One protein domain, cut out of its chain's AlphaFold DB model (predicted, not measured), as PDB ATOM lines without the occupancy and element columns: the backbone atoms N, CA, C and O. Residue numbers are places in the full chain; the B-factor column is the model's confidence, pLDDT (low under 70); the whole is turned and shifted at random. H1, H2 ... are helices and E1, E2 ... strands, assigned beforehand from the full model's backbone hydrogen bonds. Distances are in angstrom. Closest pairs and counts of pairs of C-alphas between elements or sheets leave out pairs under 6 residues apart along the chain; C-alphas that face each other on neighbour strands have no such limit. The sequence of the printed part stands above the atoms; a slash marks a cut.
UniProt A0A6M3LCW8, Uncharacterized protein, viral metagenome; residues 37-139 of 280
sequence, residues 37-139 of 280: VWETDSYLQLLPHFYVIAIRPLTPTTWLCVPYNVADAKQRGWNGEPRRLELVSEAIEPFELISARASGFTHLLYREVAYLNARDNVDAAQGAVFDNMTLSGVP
ATOM      1  N   VAL A  37      35.474  29.474 -22.447       92.81
ATOM      2  CA  VAL A  37      36.454  29.871 -21.419       92.81
ATOM      3  C   VAL A  37      37.791  29.134 -21.591       92.81
ATOM      4  O   VAL A  37      38.846  29.751 -21.493       92.81
ATOM      5  N   TRP A  38      37.758  27.840 -21.929       95.00
ATOM      6  CA  TRP A  38      38.959  27.025 -22.148       95.00
ATOM      7  C   TRP A  38      39.774  27.458 -23.369       95.00
ATOM      8  O   TRP A  38      41.002  27.461 -23.319       95.00
ATOM      9  N   GLU A  39      39.108  27.832 -24.463       96.31
ATOM     10  CA  GLU A  39      39.779  28.343 -25.664       96.31
ATOM     11  C   GLU A  39      40.410  29.710 -25.398       96.31
ATOM     12  O   GLU A  39      41.552  29.944 -25.794       96.31
ATOM     13  N   THR A  40      39.694  30.579 -24.683       95.00
ATOM     14  CA  THR A  40      40.200  31.884 -24.257       95.00
ATOM     15  C   THR A  40      41.423  31.738 -23.354       95.00
ATOM     16  O   THR A  40      42.451  32.346 -23.642       95.00
ATOM     17  N   ASP A  41      41.366  30.906 -22.309       92.88
ATOM     18  CA  ASP A  41      42.520  30.704 -21.419       92.88
ATOM     19  C   ASP A  41      43.703  30.073 -22.169       92.88
ATOM     20  O   ASP A  41      44.826  30.561 -22.052       92.88
ATOM     21  N   SER A  42      43.456  29.078 -23.030       94.50
ATOM     22  CA  SER A  42      44.504  28.462 -23.861       94.50
ATOM     23  C   SER A  42      45.205  29.486 -24.755       94.50
ATOM     24  O   SER A  42      46.428  29.473 -24.872       94.50
ATOM     25  N   TYR A  43      44.451  30.404 -25.366       94.44
ATOM     26  CA  TYR A  43      45.019  31.490 -26.162       94.44
ATOM     27  C   TYR A  43      45.805  32.483 -25.296       94.44
ATOM     28  O   TYR A  43      46.937  32.838 -25.624       94.44
ATOM     29  N   LEU A  44      45.237  32.908 -24.163       94.44
ATOM     30  CA  LEU A  44      45.875  33.838 -23.229       94.44
ATOM     31  C   LEU A  44      47.192  33.287 -22.661       94.44
ATOM     32  O   LEU A  44      48.105  34.062 -22.379       94.44
ATOM     33  N   GLN A  45      47.336  31.970 -22.505       94.00
ATOM     34  CA  GLN A  45      48.592  31.340 -22.081       94.00
ATOM     35  C   GLN A  45      49.740  31.504 -23.092       94.00
ATOM     36  O   GLN A  45      50.901  31.436 -22.696       94.00
ATOM     37  N   LEU A  46      49.444  31.768 -24.369       94.00
ATOM     38  CA  LEU A  46      50.462  32.006 -25.402       94.00
ATOM     39  C   LEU A  46      51.045  33.425 -25.350       94.00
ATOM     40  O   LEU A  46      52.045  33.710 -26.012       94.00
ATOM     41  N   LEU A  47      50.412  34.327 -24.600       93.75
ATOM     42  CA  LEU A  47      50.769  35.736 -24.542       93.75
ATOM     43  C   LEU A  47      51.630  36.061 -23.310       93.75
ATOM     44  O   LEU A  47      51.455  35.453 -22.250       93.75
ATOM     45  N   PRO A  48      52.518  37.071 -23.391       94.44
ATOM     46  CA  PRO A  48      53.294  37.522 -22.242       94.44
ATOM     47  C   PRO A  48      52.394  37.951 -21.071       94.44
ATOM     48  O   PRO A  48      51.532  38.817 -21.217       94.44
ATOM     49  N   HIS A  49      52.619  37.372 -19.891       94.88
ATOM     50  CA  HIS A  49      51.864  37.663 -18.666       94.88
ATOM     51  C   HIS A  49      52.411  38.869 -17.911       94.88
ATOM     52  O   HIS A  49      53.607  38.909 -17.671       94.88
ATOM     53  N   PHE A  50      51.567  39.801 -17.486       94.50
ATOM     54  CA  PHE A  50      51.924  40.898 -16.590       94.50
ATOM     55  C   PHE A  50      50.969  40.964 -15.400       94.50
ATOM     56  O   PHE A  50      49.780  40.679 -15.539       94.50
ATOM     57  N   TYR A  51      51.487  41.413 -14.261       94.00
ATOM     58  CA  TYR A  51      50.660  41.947 -13.186       94.00
ATOM     59  C   TYR A  51      50.548  43.456 -13.353       94.00
ATOM     60  O   TYR A  51      51.552  44.148 -13.555       94.00
ATOM     61  N   VAL A  52      49.323  43.959 -13.307       94.00
ATOM     62  CA  VAL A  52      49.015  45.375 -13.495       94.00
ATOM     63  C   VAL A  52      48.060  45.844 -12.419       94.00
ATOM     64  O   VAL A  52      47.297  45.058 -11.878       94.00
ATOM     65  N   ILE A  53      48.105  47.128 -12.116       90.56
ATOM     66  CA  ILE A  53      47.264  47.750 -11.103       90.56
ATOM     67  C   ILE A  53      46.200  48.551 -11.845       90.56
ATOM     68  O   ILE A  53      46.541  49.403 -12.675       90.56
ATOM     69  N   ALA A  54      44.921  48.259 -11.597       91.31
ATOM     70  CA  ALA A  54      43.820  49.066 -12.118       91.31
ATOM     71  C   ALA A  54      43.888  50.481 -11.549       91.31
ATOM     72  O   ALA A  54      44.087  50.669 -10.360       91.31
ATOM     73  N   ILE A  55      43.715  51.498 -12.388       85.50
ATOM     74  CA  ILE A  55      43.706  52.895 -11.939       85.50
ATOM     75  C   ILE A  55      42.295  53.457 -11.998       85.50
ATOM     76  O   ILE A  55      41.806  54.020 -11.027       85.50
ATOM     77  N   ARG A  56      41.630  53.328 -13.150       87.06
ATOM     78  CA  ARG A  56      40.250  53.794 -13.320       87.06
ATOM     79  C   ARG A  56      39.567  53.137 -14.514       87.06
ATOM     80  O   ARG A  56      40.252  52.827 -15.499       87.06
ATOM     81  N   PRO A  57      38.232  53.020 -14.495       92.25
ATOM     82  CA  PRO A  57      37.489  52.601 -15.669       92.25
ATOM     83  C   PRO A  57      37.568  53.680 -16.759       92.25
ATOM     84  O   PRO A  57      37.489  54.886 -16.499       92.25
ATOM     85  N   LEU A  58      37.743  53.239 -18.002       86.31
ATOM     86  CA  LEU A  58      37.601  54.053 -19.213       86.31
ATOM     87  C   LEU A  58      36.243  53.795 -19.878       86.31
ATOM     88  O   LEU A  58      35.631  54.716 -20.410       86.31
ATOM     89  N   THR A  59      35.787  52.544 -19.840       90.44
ATOM     90  CA  THR A  59      34.464  52.068 -20.272       90.44
ATOM     91  C   THR A  59      34.038  50.916 -19.343       90.44
ATOM     92  O   THR A  59      34.857  50.476 -18.534       90.44
ATOM     93  N   PRO A  60      32.813  50.366 -19.455       91.75
ATOM     94  CA  PRO A  60      32.398  49.217 -18.641       91.75
ATOM     95  C   PRO A  60      33.287  47.969 -18.771       91.75
ATOM     96  O   PRO A  60      33.311  47.151 -17.865       91.75
ATOM     97  N   THR A  61      34.022  47.819 -19.879       94.25
ATOM     98  CA  THR A  61      34.878  46.649 -20.158       94.25
ATOM     99  C   THR A  61      36.339  47.027 -20.394       94.25
ATOM    100  O   THR A  61      37.131  46.215 -20.878       94.25
ATOM    101  N   THR A  62      36.713  48.283 -20.131       93.94
ATOM    102  CA  THR A  62      38.073  48.772 -20.357       93.94
ATOM    103  C   THR A  62      38.546  49.623 -19.200       93.94
ATOM    104  O   THR A  62      37.892  50.593 -18.825       93.94
ATOM    105  N   TRP A  63      39.738  49.318 -18.712       94.31
ATOM    106  CA  TRP A  63      40.393  50.023 -17.624       94.31
ATOM    107  C   TRP A  63      41.712  50.632 -18.074       94.31
ATOM    108  O   TRP A  63      42.348  50.174 -19.022       94.31
ATOM    109  N   LEU A  64      42.115  51.701 -17.399       91.81
ATOM    110  CA  LEU A  64      43.476  52.206 -17.461       91.81
ATOM    111  C   LEU A  64      44.278  51.531 -16.350       91.81
ATOM    112  O   LEU A  64      43.844  51.563 -15.198       91.81
ATOM    113  N   CYS A  65      45.435  50.967 -16.682       92.25
ATOM    114  CA  CYS A  65      46.280  50.251 -15.732       92.25
ATOM    115  C   CYS A  65      47.751  50.652 -15.875       92.25
ATOM    116  O   CYS A  65      48.181  51.116 -16.932       92.25
ATOM    117  N   VAL A  66      48.528  50.418 -14.823       89.12
ATOM    118  CA  VAL A  66      49.995  50.569 -14.796       89.12
ATOM    119  C   VAL A  66      50.638  49.238 -14.406       89.12
ATOM    120  O   VAL A  66      49.965  48.417 -13.783       89.12
ATOM    121  N   PRO A  67      51.902  48.959 -14.767       91.06
ATOM    122  CA  PRO A  67      52.524  47.707 -14.361       91.06
ATOM    123  C   PRO A  67      52.769  47.694 -12.853       91.06
ATOM    124  O   PRO A  67      53.236  48.682 -12.292       91.06
ATOM    125  N   TYR A  68      52.511  46.550 -12.223       87.31
ATOM    126  CA  TYR A  68      52.821  46.330 -10.810       87.31
ATOM    127  C   TYR A  68      54.332  46.383 -10.549       87.31
ATOM    128  O   TYR A  68      54.785  46.998  -9.591       87.31
ATOM    129  N   ASN A  69      55.123  45.780 -11.443       85.50
ATOM    130  CA  ASN A  69      56.581  45.818 -11.400       85.50
ATOM    131  C   ASN A  69      57.125  46.520 -12.650       85.50
ATOM    132  O   ASN A  69      57.194  45.944 -13.737       85.50
ATOM    133  N   VAL A  70      57.530  47.779 -12.486       83.12
ATOM    134  CA  VAL A  70      58.053  48.621 -13.573       83.12
ATOM    135  C   VAL A  70      59.366  48.073 -14.141       83.12
ATOM    136  O   VAL A  70      59.604  48.188 -15.343       83.12
ATOM    137  N   ALA A  71      60.223  47.485 -13.303       83.62
ATOM    138  CA  ALA A  71      61.499  46.933 -13.746       83.62
ATOM    139  C   ALA A  71      61.291  45.701 -14.642       83.62
ATOM    140  O   ALA A  71      61.872  45.646 -15.727       83.62
ATOM    141  N   ASP A  72      60.408  44.774 -14.242       88.75
ATOM    142  CA  ASP A  72      60.004  43.626 -15.075       88.75
ATOM    143  C   ASP A  72      59.354  44.094 -16.384       88.75
ATOM    144  O   ASP A  72      59.723  43.646 -17.472       88.75
ATOM    145  N   ALA A  73      58.444  45.071 -16.300       89.62
ATOM    146  CA  ALA A  73      57.803  45.655 -17.472       89.62
ATOM    147  C   ALA A  73      58.839  46.198 -18.471       89.62
ATOM    148  O   ALA A  73      58.792  45.849 -19.654       89.62
ATOM    149  N   LYS A  74      59.826  46.973 -17.998       88.31
ATOM    150  CA  LYS A  74      60.892  47.552 -18.836       88.31
ATOM    151  C   LYS A  74      61.751  46.480 -19.495       88.31
ATOM    152  O   LYS A  74      62.000  46.567 -20.697       88.31
ATOM    153  N   GLN A  75      62.146  45.444 -18.752       90.19
ATOM    154  CA  GLN A  75      62.909  44.309 -19.295       90.19
ATOM    155  C   GLN A  75      62.169  43.592 -20.430       90.19
ATOM    156  O   GLN A  75      62.794  43.003 -21.311       90.19
ATOM    157  N   ARG A  76      60.837  43.681 -20.441       89.94
ATOM    158  CA  ARG A  76      59.955  43.029 -21.413       89.94
ATOM    159  C   ARG A  76      59.380  44.000 -22.448       89.94
ATOM    160  O   ARG A  76      58.403  43.677 -23.121       89.94
ATOM    161  N   GLY A  77      59.997  45.175 -22.597       89.00
ATOM    162  CA  GLY A  77      59.666  46.153 -23.638       89.00
ATOM    163  C   GLY A  77      58.482  47.067 -23.314       89.00
ATOM    164  O   GLY A  77      57.905  47.672 -24.219       89.00
ATOM    165  N   TRP A  78      58.094  47.180 -22.043       88.06
ATOM    166  CA  TRP A  78      57.077  48.116 -21.575       88.06
ATOM    167  C   TRP A  78      57.687  49.166 -20.640       88.06
ATOM    168  O   TRP A  78      58.053  48.885 -19.506       88.06
ATOM    169  N   ASN A  79      57.735  50.420 -21.087       83.75
ATOM    170  CA  ASN A  79      58.415  51.517 -20.387       83.75
ATOM    171  C   ASN A  79      57.752  52.006 -19.079       83.75
ATOM    172  O   ASN A  79      58.181  53.023 -18.540       83.75
ATOM    173  N   GLY A  80      56.732  51.320 -18.556       81.38
ATOM    174  CA  GLY A  80      56.004  51.748 -17.352       81.38
ATOM    175  C   GLY A  80      54.821  52.684 -17.618       81.38
ATOM    176  O   GLY A  80      54.099  53.040 -16.692       81.38
ATOM    177  N   GLU A  81      54.600  53.072 -18.874       83.56
ATOM    178  CA  GLU A  81      53.479  53.928 -19.270       83.56
ATOM    179  C   GLU A  81      52.115  53.263 -18.995       83.56
ATOM    180  O   GLU A  81      51.995  52.043 -19.134       83.56
ATOM    181  N   PRO A  82      51.058  54.021 -18.659       87.25
ATOM    182  CA  PRO A  82      49.723  53.452 -18.522       87.25
ATOM    183  C   PRO A  82      49.234  52.800 -19.823       87.25
ATOM    184  O   PRO A  82      49.361  53.377 -20.903       87.25
ATOM    185  N   ARG A  83      48.626  51.615 -19.722       91.69
ATOM    186  CA  ARG A  83      48.045  50.878 -20.857       91.69
ATOM    187  C   ARG A  83      46.579  50.558 -20.621       91.69
ATOM    188  O   ARG A  83      46.096  50.559 -19.488       91.69
ATOM    189  N   ARG A  84      45.864  50.302 -21.716       93.50
ATOM    190  CA  ARG A  84      44.460  49.888 -21.669       93.50
ATOM    191  C   ARG A  84      44.391  48.397 -21.380       93.50
ATOM    192  O   ARG A  84      44.991  47.604 -22.102       93.50
ATOM    193  N   LEU A  85      43.644  48.053 -20.344       95.50
ATOM    194  CA  LEU A  85      43.212  46.704 -20.040       95.50
ATOM    195  C   LEU A  85      41.814  46.509 -20.611       95.50
ATOM    196  O   LEU A  85      40.885  47.205 -20.215       95.50
ATOM    197  N   GLU A  86      41.675  45.596 -21.559       96.00
ATOM    198  CA  GLU A  86      40.452  45.367 -22.316       96.00
ATOM    199  C   GLU A  86      39.794  44.041 -21.948       96.00
ATOM    200  O   GLU A  86      40.429  43.145 -21.391       96.00
ATOM    201  N   LEU A  87      38.518  43.923 -22.327       95.38
ATOM    202  CA  LEU A  87      37.684  42.738 -22.117       95.38
ATOM    203  C   LEU A  87      37.558  42.357 -20.637       95.38
ATOM    204  O   LEU A  87      37.483  41.178 -20.301       95.38
ATOM    205  N   VAL A  88      37.514  43.363 -19.761       95.50
ATOM    206  CA  VAL A  88      37.216  43.166 -18.340       95.50
ATOM    207  C   VAL A  88      35.803  42.606 -18.205       95.50
ATOM    208  O   VAL A  88      34.849  43.225 -18.682       95.50
ATOM    209  N   SER A  89      35.692  41.426 -17.596       90.06
ATOM    210  CA  SER A  89      34.434  40.679 -17.470       90.06
ATOM    211  C   SER A  89      33.884  40.608 -16.047       90.06
ATOM    212  O   SER A  89      32.753  40.163 -15.871       90.06
ATOM    213  N   GLU A  90      34.652  41.029 -15.044       90.94
ATOM    214  CA  GLU A  90      34.212  41.090 -13.649       90.94
ATOM    215  C   GLU A  90      34.236  42.522 -13.111       90.94
ATOM    216  O   GLU A  90      34.801  43.426 -13.732       90.94
ATOM    217  N   ALA A  91      33.569  42.737 -11.978       90.12
ATOM    218  CA  ALA A  91      33.634  44.014 -11.287       90.12
ATOM    219  C   ALA A  91      35.048  44.179 -10.730       90.12
ATOM    220  O   ALA A  91      35.461  43.411  -9.870       90.12
ATOM    221  N   ILE A  92      35.766  45.161 -11.269       91.38
ATOM    222  CA  ILE A  92      37.095  45.543 -10.812       91.38
ATOM    223  C   ILE A  92      36.966  46.826 -10.003       91.38
ATOM    224  O   ILE A  92      36.228  47.739 -10.391       91.38
ATOM    225  N   GLU A  93      37.714  46.913  -8.916       87.38
ATOM    226  CA  GLU A  93      37.872  48.136  -8.142       87.38
ATOM    227  C   GLU A  93      39.191  48.847  -8.496       87.38
ATOM    228  O   GLU A  93      40.176  48.222  -8.910       87.38
ATOM    229  N   PRO A  94      39.249  50.188  -8.382       84.31
ATOM    230  CA  PRO A  94      40.516  50.897  -8.467       84.31
ATOM    231  C   PRO A  94      41.560  50.278  -7.531       84.31
ATOM    232  O   PRO A  94      41.277  49.955  -6.383       84.31
ATOM    233  N   PHE A  95      42.783  50.162  -8.034       79.44
ATOM    234  CA  PHE A  95      43.969  49.628  -7.361       79.44
ATOM    235  C   PHE A  95      43.981  48.123  -7.113       79.44
ATOM    236  O   PHE A  95      44.952  47.611  -6.549       79.44
ATOM    237  N   GLU A  96      42.989  47.390  -7.614       86.69
ATOM    238  CA  GLU A  96      43.096  45.941  -7.663       86.69
ATOM    239  C   GLU A  96      44.264  45.509  -8.545       86.69
ATOM    240  O   GLU A  96      44.541  46.066  -9.617       86.69
ATOM    241  N   LEU A  97      44.960  44.484  -8.060       90.50
ATOM    242  CA  LEU A  97      45.984  43.818  -8.827       90.50
ATOM    243  C   LEU A  97      45.315  42.866  -9.805       90.50
ATOM    244  O   LEU A  97      44.483  42.048  -9.432       90.50
ATOM    245  N   ILE A  98      45.711  42.947 -11.062       95.19
ATOM    246  CA  ILE A  98      45.100  42.204 -12.151       95.19
ATOM    247  C   ILE A  98      46.182  41.426 -12.872       95.19
ATOM    248  O   ILE A  98      47.240  41.948 -13.231       95.19
ATOM    249  N   SER A  99      45.887  40.161 -13.124       95.25
ATOM    250  CA  SER A  99      46.637  39.337 -14.053       95.25
ATOM    251  C   SER A  99      46.172  39.671 -15.473       95.25
ATOM    252  O   SER A  99      44.998  39.524 -15.815       95.25
ATOM    253  N   ALA A 100      47.090  40.163 -16.301       96.69
ATOM    254  CA  ALA A 100      46.813  40.595 -17.665       96.69
ATOM    255  C   ALA A 100      47.776  39.952 -18.668       96.69
ATOM    256  O   ALA A 100      48.895  39.554 -18.335       96.69
ATOM    257  N   ARG A 101      47.363  39.852 -19.930       96.25
ATOM    258  CA  ARG A 101      48.197  39.347 -21.026       96.25
ATOM    259  C   ARG A 101      48.448  40.430 -22.061       96.25
ATOM    260  O   ARG A 101      47.510  41.078 -22.510       96.25
ATOM    261  N   ALA A 102      49.698  40.629 -22.464       93.56
ATOM    262  CA  ALA A 102      50.020  41.617 -23.487       93.56
ATOM    263  C   ALA A 102      49.679  41.094 -24.886       93.56
ATOM    264  O   ALA A 102      50.202  40.070 -25.323       93.56
ATOM    265  N   SER A 103      48.835  41.835 -25.599       87.56
ATOM    266  CA  SER A 103      48.521  41.606 -27.008       87.56
ATOM    267  C   SER A 103      49.129  42.735 -27.836       87.56
ATOM    268  O   SER A 103      48.534  43.798 -28.019       87.56
ATOM    269  N   GLY A 104      50.359  42.522 -28.307       80.94
ATOM    270  CA  GLY A 104      51.151  43.557 -28.972       80.94
ATOM    271  C   GLY A 104      51.703  44.603 -27.997       80.94
ATOM    272  O   GLY A 104      51.907  44.328 -26.815       80.94
ATOM    273  N   PHE A 105      51.981  45.809 -28.499       74.69
ATOM    274  CA  PHE A 105      52.673  46.847 -27.725       74.69
ATOM    275  C   PHE A 105      51.759  47.717 -26.861       74.69
ATOM    276  O   PHE A 105      52.254  48.352 -25.941       74.69
ATOM    277  N   THR A 106      50.457  47.788 -27.134       77.44
ATOM    278  CA  THR A 106      49.584  48.812 -26.523       77.44
ATOM    279  C   THR A 106      48.404  48.248 -25.742       77.44
ATOM    280  O   THR A 106      47.838  48.966 -24.917       77.44
ATOM    281  N   HIS A 107      48.043  46.983 -25.965       85.62
ATOM    282  CA  HIS A 107      46.839  46.385 -25.394       85.62
ATOM    283  C   HIS A 107      47.186  45.311 -24.369       85.62
ATOM    284  O   HIS A 107      48.050  44.457 -24.590       85.62
ATOM    285  N   LEU A 108      46.470  45.353 -23.253       95.88
ATOM    286  CA  LEU A 108      46.445  44.304 -22.252       95.88
ATOM    287  C   LEU A 108      45.070  43.648 -22.283       95.88
ATOM    288  O   LEU A 108      44.052  44.330 -22.347       95.88
ATOM    289  N   LEU A 109      45.045  42.328 -22.223       96.69
ATOM    290  CA  LEU A 109      43.832  41.534 -22.135       96.69
ATOM    291  C   LEU A 109      43.670  41.084 -20.690       96.69
ATOM    292  O   LEU A 109      44.599  40.515 -20.109       96.69
ATOM    293  N   TYR A 110      42.514  41.386 -20.112       96.69
ATOM    294  CA  TYR A 110      42.161  40.967 -18.766       96.69
ATOM    295  C   TYR A 110      42.066  39.437 -18.673       96.69
ATOM    296  O   TYR A 110      41.627  38.773 -19.616       96.69
ATOM    297  N   ARG A 111      42.510  38.887 -17.537       94.56
ATOM    298  CA  ARG A 111      42.385  37.462 -17.212       94.56
ATOM    299  C   ARG A 111      41.603  37.243 -15.924       94.56
ATOM    300  O   ARG A 111      40.604  36.541 -15.953       94.56
ATOM    301  N   GLU A 112      42.099  37.793 -14.820       94.25
ATOM    302  CA  GLU A 112      41.557  37.591 -13.469       94.25
ATOM    303  C   GLU A 112      42.079  38.678 -12.518       94.25
ATOM    304  O   GLU A 112      43.212  39.159 -12.689       94.25
ATOM    305  N   VAL A 113      41.294  39.044 -11.502       92.75
ATOM    306  CA  VAL A 113      41.799  39.745 -10.315       92.75
ATOM    307  C   VAL A 113      42.765  38.819  -9.569       92.75
ATOM    308  O   VAL A 113      42.483  37.655  -9.286       92.75
ATOM    309  N   ALA A 114      43.960  39.328  -9.288       87.88
ATOM    310  CA  ALA A 114      45.017  38.597  -8.617       87.88
ATOM    311  C   ALA A 114      44.911  38.779  -7.098       87.88
ATOM    312  O   ALA A 114      45.037  39.886  -6.577       87.88
ATOM    313  N   TYR A 115      44.773  37.672  -6.372       73.88
ATOM    314  CA  TYR A 115      44.776  37.660  -4.909       73.88
ATOM    315  C   TYR A 115      46.213  37.694  -4.367       73.88
ATOM    316  O   TYR A 115      46.771  36.677  -3.957       73.88
ATOM    317  N   LEU A 116      46.828  38.873  -4.386       63.88
ATOM    318  CA  LEU A 116      48.007  39.184  -3.572       63.88
ATOM    319  C   LEU A 116      47.585  40.098  -2.414       63.88
ATOM    320  O   LEU A 116      46.588  40.811  -2.525       63.88
ATOM    321  N   ASN A 117      48.312  40.058  -1.292       58.00
ATOM    322  CA  ASN A 117      48.001  40.869  -0.110       58.00
ATOM    323  C   ASN A 117      47.820  42.346  -0.503       58.00
ATOM    324  O   ASN A 117      48.757  42.978  -0.981       58.00
ATOM    325  N   ALA A 118      46.632  42.913  -0.254       53.75
ATOM    326  CA  ALA A 118      46.269  44.277  -0.663       53.75
ATOM    327  C   ALA A 118      47.268  45.353  -0.193       53.75
ATOM    328  O   ALA A 118      47.474  46.359  -0.871       53.75
ATOM    329  N   ARG A 119      47.942  45.112   0.938       51.94
ATOM    330  CA  ARG A 119      48.991  45.980   1.486       51.94
ATOM    331  C   ARG A 119      50.200  46.118   0.550       51.94
ATOM    332  O   ARG A 119      50.687  47.228   0.372       51.94
ATOM    333  N   ASP A 120      50.617  45.031  -0.097       59.09
ATOM    334  CA  ASP A 120      51.755  45.032  -1.026       59.09
ATOM    335  C   ASP A 120      51.387  45.686  -2.371       59.09
ATOM    336  O   ASP A 120      52.256  46.173  -3.096       59.09
ATOM    337  N   ASN A 121      50.091  45.735  -2.705       57.91
ATOM    338  CA  ASN A 121      49.592  46.305  -3.957       57.91
ATOM    339  C   ASN A 121      49.590  47.836  -3.938       57.91
ATOM    340  O   ASN A 121      49.950  48.452  -4.938       57.91
ATOM    341  N   VAL A 122      49.233  48.454  -2.807       56.75
ATOM    342  CA  VAL A 122      49.215  49.920  -2.666       56.75
ATOM    343  C   VAL A 122      50.628  50.492  -2.639       56.75
ATOM    344  O   VAL A 122      50.898  51.456  -3.351       56.75
ATOM    345  N   ASP A 123      51.544  49.883  -1.885       60.12
ATOM    346  CA  ASP A 123      52.938  50.340  -1.822       60.12
ATOM    347  C   ASP A 123      53.632  50.172  -3.189       60.12
ATOM    348  O   ASP A 123      54.366  51.058  -3.631       60.12
ATOM    349  N   ALA A 124      53.326  49.094  -3.922       59.97
ATOM    350  CA  ALA A 124      53.785  48.908  -5.298       59.97
ATOM    351  C   ALA A 124      53.133  49.891  -6.287       59.97
ATOM    352  O   ALA A 124      53.822  50.400  -7.169       59.97
ATOM    353  N   ALA A 125      51.840  50.206  -6.135       57.44
ATOM    354  CA  ALA A 125      51.160  51.234  -6.929       57.44
ATOM    355  C   ALA A 125      51.801  52.601  -6.712       57.44
ATOM    356  O   ALA A 125      52.095  53.312  -7.670       57.44
ATOM    357  N   GLN A 126      52.055  52.955  -5.453       56.84
ATOM    358  CA  GLN A 126      52.720  54.193  -5.086       56.84
ATOM    359  C   GLN A 126      54.134  54.222  -5.668       56.84
ATOM    360  O   GLN A 126      54.442  55.154  -6.402       56.84
ATOM    361  N   GLY A 127      54.957  53.189  -5.469       58.66
ATOM    362  CA  GLY A 127      56.290  53.111  -6.076       58.66
ATOM    363  C   GLY A 127      56.257  53.239  -7.603       58.66
ATOM    364  O   GLY A 127      56.932  54.089  -8.175       58.66
ATOM    365  N   ALA A 128      55.394  52.476  -8.280       58.12
ATOM    366  CA  ALA A 128      55.276  52.492  -9.736       58.12
ATOM    367  C   ALA A 128      54.780  53.834 -10.297       58.12
ATOM    368  O   ALA A 128      55.183  54.227 -11.397       58.12
ATOM    369  N   VAL A 129      53.911  54.536  -9.566       56.00
ATOM    370  CA  VAL A 129      53.372  55.836  -9.974       56.00
ATOM    371  C   VAL A 129      54.344  56.971  -9.637       56.00
ATOM    372  O   VAL A 129      54.594  57.813 -10.498       56.00
ATOM    373  N   PHE A 130      54.960  56.984  -8.452       53.88
ATOM    374  CA  PHE A 130      55.916  58.019  -8.037       53.88
ATOM    375  C   PHE A 130      57.259  57.920  -8.784       53.88
ATOM    376  O   PHE A 130      57.764  58.946  -9.257       53.88
ATOM    377  N   ASP A 131      57.794  56.712  -8.995       51.25
ATOM    378  CA  ASP A 131      59.060  56.513  -9.720       51.25
ATOM    379  C   ASP A 131      58.923  56.777 -11.230       51.25
ATOM    380  O   ASP A 131      59.888  57.174 -11.883       51.25
ATOM    381  N   ASN A 132      57.726  56.612 -11.812       49.25
ATOM    382  CA  ASN A 132      57.479  56.958 -13.220       49.25
ATOM    383  C   ASN A 132      56.927  58.379 -13.427       49.25
ATOM    384  O   ASN A 132      57.021  58.894 -14.541       49.25
ATOM    385  N   MET A 133      56.400  59.060 -12.401       45.75
ATOM    386  CA  MET A 133      56.035  60.484 -12.510       45.75
ATOM    387  C   MET A 133      57.257  61.414 -12.525       45.75
ATOM    388  O   MET A 133      57.130  62.569 -12.932       45.75
ATOM    389  N   THR A 134      58.442  60.926 -12.148       43.97
ATOM    390  CA  THR A 134      59.701  61.689 -12.195       43.97
ATOM    391  C   THR A 134      60.537  61.463 -13.461       43.97
ATOM    392  O   THR A 134      61.483  62.215 -13.697       43.97
ATOM    393  N   LEU A 135      60.178  60.519 -14.341       39.56
ATOM    394  CA  LEU A 135      60.949  60.215 -15.554       39.56
ATOM    395  C   LEU A 135      60.137  60.484 -16.831       39.56
ATOM    396  O   LEU A 135      59.223  59.752 -17.190       39.56
ATOM    397  N   SER A 136      60.509  61.579 -17.503       39.81
ATOM    398  CA  SER A 136      60.295  61.912 -18.921       39.81
ATOM    399  C   SER A 136      59.427  60.934 -19.736       39.81
ATOM    400  O   SER A 136      59.934  59.954 -20.279       39.81
ATOM    401  N   GLY A 137      58.136  61.237 -19.893       42.72
ATOM    402  CA  GLY A 137      57.283  60.504 -20.837       42.72
ATOM    403  C   GLY A 137      55.779  60.662 -20.627       42.72
ATOM    404  O   GLY A 137      55.019  60.498 -21.576       42.72
ATOM    405  N   VAL A 138      55.328  61.044 -19.430       47.16
ATOM    406  CA  VAL A 138      53.905  61.338 -19.204       47.16
ATOM    407  C   VAL A 138      53.554  62.672 -19.883       47.16
ATOM    408  O   VAL A 138      54.215  63.679 -19.602       47.16
ATOM    409  N   PRO A 139      52.532  62.748 -20.761       49.12
ATOM    410  CA  PRO A 139      52.091  64.026 -21.306       49.12
ATOM    411  C   PRO A 139      51.751  64.979 -20.155       49.12
ATOM    412  O   PRO A 139      50.944  64.650 -19.286       49.12
TER     413      PRO A 139
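Overview. This is residues 37 to 139 of the 280 residues of an uncharacterized protein of viral metagenome (UniProt A0A6M3LCW8). A small closed barrel of five strands makes the core, with H1 outside it at one end of the long axis and H3, the longest helix, crossing its outside over E1 and E2, close to the short H2. The printed part has 103 residues, with named elements in the order H1 E1 E2 H2 E3 E4 E5 H3, a mixed class. Round the mixed ring run E1 E2 E3 E5 E4 and back to E1. The whole is compact, with a radius of gyration of the C-alphas of 13.0 A, and elongated, spanning 41 by 26 by 25 A.

Arrangement. H1, residues 37 to 44, is on the barrel at a height of 10.7 A, over E5, residues 107 to 113; their closest C-alphas, Leu 44 and Arg 111, are 7.8 A apart. E1, residues 49 to 59, bends by 89 degrees at residue 56 and forms a hairpin with E2, residues 62 to 67, N 53 and O 66 at 2.8 A. H2, residues 70 to 75, is on the barrel. E3, residues 83 to 86, is antiparallel to E2, N 63 and O 85 at 2.8 A, and parallel to E5, N 86 and O 108 at 2.8 A. E4, residues 97 to 103, forms a hairpin with E5, N 101 and O 109 at 2.8 A, and is antiparallel to E1, N 50 and O 100 at 2.8 A. H3, residues 118 to 133, runs across the strands at a height of 9.1 A; its closest C-alpha to E1 is Ala 125, 6.7 A from that of Ile 53. H1 and H2 have every O i to N i+4 pair within hydrogen-bond range, H3 10 of 12.

Along the chain. H1 begins at C-alpha 37 (36.454, 29.871, -21.419). E1 measures 22.6 A, E4 18.5 A, E5 17.2 A and E2 15.7 A. H3 measures 22.3 A and ends at C-alpha 133 (56.035, 60.484, -12.510).

Size, cuts and confidence. The C-alphas farthest apart, of Trp 38 and Thr 134, are 41.6 A apart. The printed part has no cut and no long link. Residues 116 to 139 have pLDDT under 70.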